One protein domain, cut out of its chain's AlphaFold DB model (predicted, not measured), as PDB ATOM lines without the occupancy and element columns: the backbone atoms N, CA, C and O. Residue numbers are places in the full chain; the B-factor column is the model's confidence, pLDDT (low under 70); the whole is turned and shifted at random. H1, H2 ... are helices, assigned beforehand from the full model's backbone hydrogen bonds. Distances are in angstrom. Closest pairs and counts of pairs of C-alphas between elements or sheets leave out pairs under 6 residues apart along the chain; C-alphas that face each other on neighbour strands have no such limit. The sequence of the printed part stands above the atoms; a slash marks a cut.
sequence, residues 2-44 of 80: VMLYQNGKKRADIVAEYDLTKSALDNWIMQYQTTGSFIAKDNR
ATOM      1  N   VAL A   2      49.818  33.219   1.500       66.06
ATOM      2  CA  VAL A   2      49.389  31.904   2.029       66.06
ATOM      3  C   VAL A   2      50.211  31.476   3.249       66.06
ATOM      4  O   VAL A   2      49.637  30.957   4.193       66.06
ATOM      5  N   MET A   3      51.506  31.812   3.309       70.56
ATOM      6  CA  MET A   3      52.323  31.608   4.516       70.56
ATOM      7  C   MET A   3      51.817  32.397   5.740       70.56
ATOM      8  O   MET A   3      51.888  31.893   6.852       70.56
ATOM      9  N   LEU A   4      51.250  33.603   5.564       72.06
ATOM     10  CA  LEU A   4      50.640  34.363   6.672       72.06
ATOM     11  C   LEU A   4      49.364  33.676   7.164       72.06
ATOM     12  O   LEU A   4      49.130  33.592   8.366       72.06
ATOM     13  N   TYR A   5      48.575  33.144   6.229       67.94
ATOM     14  CA  TYR A   5      47.409  32.328   6.545       67.94
ATOM     15  C   TYR A   5      47.802  31.018   7.261       67.94
ATOM     16  O   TYR A   5      47.181  30.657   8.257       67.94
ATOM     17  N   GLN A   6      48.866  30.336   6.821       69.69
ATOM     18  CA  GLN A   6      49.395  29.128   7.473       69.69
ATOM     19  C   GLN A   6      49.989  29.403   8.860       69.69
ATOM     20  O   GLN A   6      49.866  28.564   9.744       69.69
ATOM     21  N   ASN A   7      50.549  30.594   9.075       75.81
ATOM     22  CA  ASN A   7      51.024  31.057  10.382       75.81
ATOM     23  C   ASN A   7      49.884  31.517  11.317       75.81
ATOM     24  O   ASN A   7      50.145  32.129  12.350       75.81
ATOM     25  N   GLY A   8      48.621  31.240  10.972       76.19
ATOM     26  CA  GLY A   8      47.462  31.462  11.842       76.19
ATOM     27  C   GLY A   8      46.804  32.837  11.720       76.19
ATOM     28  O   GLY A   8      45.863  33.125  12.462       76.19
ATOM     29  N   LYS A   9      47.239  33.692  10.784       80.12
ATOM     30  CA  LYS A   9      46.593  34.992  10.543       80.12
ATOM     31  C   LYS A   9      45.245  34.785   9.844       80.12
ATOM     32  O   LYS A   9      45.131  34.001   8.896       80.12
ATOM     33  N   LYS A  10      44.194  35.475  10.304       81.94
ATOM     34  CA  LYS A  10      42.845  35.305   9.745       81.94
ATOM     35  C   LYS A  10      42.798  35.830   8.311       81.94
ATOM     36  O   LYS A  10      43.373  36.864   7.987       81.94
ATOM     37  N   ARG A  11      42.032  35.142   7.457       80.25
ATOM     38  CA  ARG A  11      41.827  35.529   6.048       80.25
ATOM     39  C   ARG A  11      41.339  36.972   5.902       80.25
ATOM     40  O   ARG A  11      41.811  37.673   5.021       80.25
ATOM     41  N   ALA A  12      40.416  37.400   6.767       81.25
ATOM     42  CA  ALA A  12      39.847  38.747   6.739       81.25
ATOM     43  C   ALA A  12      40.905  39.835   6.981       81.25
ATOM     44  O   ALA A  12      40.899  40.846   6.287       81.25
ATOM     45  N   ASP A  13      41.849  39.582   7.888       82.19
ATOM     46  CA  ASP A  13      42.919  40.529   8.204       82.19
ATOM     47  C   ASP A  13      43.896  40.653   7.027       82.19
ATOM     48  O   ASP A  13      44.298  41.753   6.679       82.19
ATOM     49  N   ILE A  14      44.218  39.542   6.352       81.19
ATOM     50  CA  ILE A  14      45.086  39.537   5.158       81.19
ATOM     51  C   ILE A  14      44.415  40.264   3.981       81.19
ATOM     52  O   ILE A  14      45.077  40.977   3.236       81.19
ATOM     53  N   VAL A  15      43.105  40.077   3.800       83.44
ATOM     54  CA  VAL A  15      42.313  40.760   2.763       83.44
ATOM     55  C   VAL A  15      42.297  42.269   3.010       83.44
ATOM     56  O   VAL A  15      42.540  43.029   2.080       83.44
ATOM     57  N   ALA A  16      42.071  42.695   4.256       83.44
ATOM     58  CA  ALA A  16      41.995  44.108   4.622       83.44
ATOM     59  C   ALA A  16      43.360  44.818   4.610       83.44
ATOM     60  O   ALA A  16      43.463  45.947   4.146       83.44
ATOM     61  N   GLU A  17      44.413  44.166   5.105       82.75
ATOM     62  CA  GLU A  17      45.760  44.745   5.211       82.75
ATOM     63  C   GLU A  17      46.436  44.936   3.850       82.75
ATOM     64  O   GLU A  17      47.222  45.863   3.675       82.75
ATOM     65  N   TYR A  18      46.128  44.066   2.887       80.31
ATOM     66  CA  TYR A  18      46.747  44.080   1.563       80.31
ATOM     67  C   TYR A  18      45.794  44.503   0.442       80.31
ATOM     68  O   TYR A  18      46.144  44.340  -0.725       80.31
ATOM     69  N   ASP A  19      44.611  45.020   0.793       80.31
ATOM     70  CA  ASP A  19      43.550  45.433  -0.139       80.31
ATOM     71  C   ASP A  19      43.275  44.378  -1.231       80.31
ATOM     72  O   ASP A  19      43.181  44.643  -2.431       80.31
ATOM     73  N   LEU A  20      43.223  43.114  -0.808       80.50
ATOM     74  CA  LEU A  20      42.993  41.984  -1.698       80.50
ATOM     75  C   LEU A  20      41.504  41.681  -1.763       80.50
ATOM     76  O   LEU A  20      40.788  41.757  -0.771       80.50
ATOM     77  N   THR A  21      41.033  41.206  -2.911       82.25
ATOM     78  CA  THR A  21      39.710  40.584  -2.962       82.25
ATOM     79  C   THR A  21      39.761  39.201  -2.314       82.25
ATOM     80  O   THR A  21      40.744  38.463  -2.437       82.25
ATOM     81  N   LYS A  22      38.672  38.806  -1.645       80.88
ATOM     82  CA  LYS A  22      38.549  37.481  -1.015       80.88
ATOM     83  C   LYS A  22      38.841  36.345  -2.010       80.88
ATOM     84  O   LYS A  22      39.580  35.422  -1.691       80.88
ATOM     85  N   SER A  23      38.356  36.488  -3.245       81.00
ATOM     86  CA  SER A  23      38.596  35.550  -4.346       81.00
ATOM     87  C   SER A  23      40.070  35.447  -4.748       81.00
ATOM     88  O   SER A  23      40.532  34.356  -5.069       81.00
ATOM     89  N   ALA A  24      40.828  36.549  -4.722       80.44
ATOM     90  CA  ALA A  24      42.258  36.518  -5.023       80.44
ATOM     91  C   ALA A  24      43.033  35.716  -3.968       80.44
ATOM     92  O   ALA A  24      43.862  34.875  -4.319       80.44
ATOM     93  N   LEU A  25      42.715  35.920  -2.684       82.31
ATOM     94  CA  LEU A  25      43.330  35.155  -1.601       82.31
ATOM     95  C   LEU A  25      42.967  33.665  -1.682       82.31
ATOM     96  O   LEU A  25      43.851  32.820  -1.547       82.31
ATOM     97  N   ASP A  26      41.699  33.342  -1.941       81.81
ATOM     98  CA  ASP A  26      41.238  31.955  -2.068       81.81
ATOM     99  C   ASP A  26      41.902  31.243  -3.260       81.81
ATOM    100  O   ASP A  26      42.380  30.116  -3.113       81.81
ATOM    101  N   ASN A  27      42.045  31.920  -4.405       78.88
ATOM    102  CA  ASN A  27      42.774  31.390  -5.558       78.88
ATOM    103  C   ASN A  27      44.245  31.104  -5.231       78.88
ATOM    104  O   ASN A  27      44.767  30.061  -5.623       78.88
ATOM    105  N   TRP A  28      44.917  31.989  -4.492       78.38
ATOM    106  CA  TRP A  28      46.305  31.773  -4.079       78.38
ATOM    107  C   TRP A  28      46.457  30.615  -3.093       78.38
ATOM    108  O   TRP A  28      47.408  29.844  -3.219       78.38
ATOM    109  N   ILE A  29      45.528  30.460  -2.142       78.50
ATOM    110  CA  ILE A  29      45.518  29.316  -1.216       78.50
ATOM    111  C   ILE A  29      45.299  28.015  -1.991       78.50
ATOM    112  O   ILE A  29      46.046  27.062  -1.781       78.50
ATOM    113  N   MET A  30      44.322  27.980  -2.898       77.44
ATOM    114  CA  MET A  30      44.007  26.793  -3.696       77.44
ATOM    115  C   MET A  30      45.173  26.392  -4.604       77.44
ATOM    116  O   MET A  30      45.536  25.216  -4.646       77.44
ATOM    117  N   GLN A  31      45.796  27.358  -5.286       70.25
ATOM    118  CA  GLN A  31      47.000  27.113  -6.083       70.25
ATOM    119  C   GLN A  31      48.110  26.527  -5.213       70.25
ATOM    120  O   GLN A  31      48.608  25.451  -5.518       70.25
ATOM    121  N   TYR A  32      48.419  27.161  -4.080       73.38
ATOM    122  CA  TYR A  32      49.454  26.683  -3.170       73.38
ATOM    123  C   TYR A  32      49.158  25.287  -2.589       73.38
ATOM    124  O   TYR A  32      50.067  24.473  -2.485       73.38
ATOM    125  N   GLN A  33      47.905  24.970  -2.244       69.88
ATOM    126  CA  GLN A  33      47.525  23.630  -1.772       69.88
ATOM    127  C   GLN A  33      47.612  22.562  -2.866       69.88
ATOM    128  O   GLN A  33      47.923  21.413  -2.569       69.88
ATOM    129  N   THR A  34      47.340  22.932  -4.117       64.94
ATOM    130  CA  THR A  34      47.360  21.990  -5.245       64.94
ATOM    131  C   THR A  34      48.781  21.716  -5.730       64.94
ATOM    132  O   THR A  34      49.079  20.597  -6.138       64.94
ATOM    133  N   THR A  35      49.661  22.721  -5.708       59.78
ATOM    134  CA  THR A  35      50.991  22.639  -6.335       59.78
ATOM    135  C   THR A  35      52.157  22.713  -5.350       59.78
ATOM    136  O   THR A  35      53.287  22.447  -5.744       59.78
ATOM    137  N   GLY A  36      51.940  23.126  -4.097       61.50
ATOM    138  CA  GLY A  36      53.010  23.382  -3.121       61.50
ATOM    139  C   GLY A  36      53.948  24.544  -3.485       61.50
ATOM    140  O   GLY A  36      54.879  24.837  -2.738       61.50
ATOM    141  N   SER A  37      53.723  25.222  -4.618       55.12
ATOM    142  CA  SER A  37      54.626  26.229  -5.181       55.12
ATOM    143  C   SER A  37      53.858  27.340  -5.899       55.12
ATOM    144  O   SER A  37      52.972  27.086  -6.711       55.12
ATOM    145  N   PHE A  38      54.243  28.592  -5.631       55.94
ATOM    146  CA  PHE A  38      53.750  29.784  -6.342       55.94
ATOM    147  C   PHE A  38      54.373  29.958  -7.729       55.94
ATOM    148  O   PHE A  38      54.012  30.875  -8.471       55.94
ATOM    149  N   ILE A  39      55.334  29.105  -8.089       53.25
ATOM    150  CA  ILE A  39      55.994  29.162  -9.381       53.25
ATOM    151  C   ILE A  39      55.065  28.494 -10.393       53.25
ATOM    152  O   ILE A  39      55.151  27.302 -10.659       53.25
ATOM    153  N   ALA A  40      54.205  29.291 -11.028       50.38
ATOM    154  CA  ALA A  40      53.420  28.873 -12.195       50.38
ATOM    155  C   ALA A  40      54.292  28.283 -13.332       50.38
ATOM    156  O   ALA A  40      53.785  27.617 -14.229       50.38
ATOM    157  N   LYS A  41      55.617  28.492 -13.278       45.91
ATOM    158  CA  LYS A  41      56.617  27.905 -14.178       45.91
ATOM    159  C   LYS A  41      56.849  26.400 -13.960       45.91
ATOM    160  O   LYS A  41      57.275  25.748 -14.906       45.91
ATOM    161  N   ASP A  42      56.525  25.856 -12.785       47.44
ATOM    162  CA  ASP A  42      56.547  24.404 -12.522       47.44
ATOM    163  C   ASP A  42      55.299  23.691 -13.067       47.44
ATOM    164  O   ASP A  42      55.205  22.468 -13.057       47.44
ATOM    165  N   ASN A  43      54.337  24.456 -13.595       48.62
ATOM    166  CA  ASN A  43      53.088  23.929 -14.131       48.62
ATOM    167  C   ASN A  43      53.108  23.705 -15.653       48.62
ATOM    168  O   ASN A  43      52.057  23.461 -16.234       48.62
ATOM    169  N   ARG A  44      54.282  23.696 -16.305       52.84
ATOM    170  CA  ARG A  44      54.456  22.776 -17.441       52.84
ATOM    171  C   ARG A  44      54.788  21.431 -16.829       52.84
ATOM    172  O   ARG A  44      55.965  21.090 -16.705       52.84
TER     173      ARG A  44
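This is residues 2 to 44 of the 80 residues of the protein "Transposase" of Snodgrassella alvi SCGC AB-598-J21 (UniProt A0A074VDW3). One longer helix, H3, makes a spine; short H2 packs near its beginning, short H1 packs on it farther along, and tiny H4 lies beyond its last residue, touching no helix. The 43 printed residues hold four named helices, H1 to H4 in order, and no named strand: all helix. The elongated whole spans 33 by 20 by 12 A and is only just compact, close to loose, with a radius of gyration of the C-alphas of 11.0 A.

Find C-alpha 2 at (49.389, 31.904, 2.029), where H1 begins, residues 2 to 6, 6.1 A long. Next come H2, residues 11 to 17, 10.1 A, and H3, residues 22 to 35, 20.1 A. H4, residues 40 to 43, 5.3 A, ends at C-alpha 43, (53.088, 23.929, -14.131).

H1 touches H3, closest at C-alphas Val 2 and Ile 29, 5.7 A. H1 and H2 only just touch, only at the corner, with 3 pairs of C-alphas within 8 A, the closest being Tyr 5 and Arg 11, 6.5 A. H3 touches H2 with residues 22 to 25 alone, closest at C-alphas Val 15 and Lys 22, 6.3 A, a steep tilt of 59 degrees, opposite ways. H4 is apart from H1 and H2, and only just from H3, at 8.2 A. In H1, H2 and H3 every O i to N i+4 pair is within hydrogen-bond range; H4 is too short for one.

The C-alphas farthest apart, of Asp 13 and Arg 44, are 33.3 A apart. The printed part has no cut, and its three links are tight. Mean pLDDT of the printed part is 71.8; look for values under 70 at residue 2, residues 5 to 6 and residues 33 to 44.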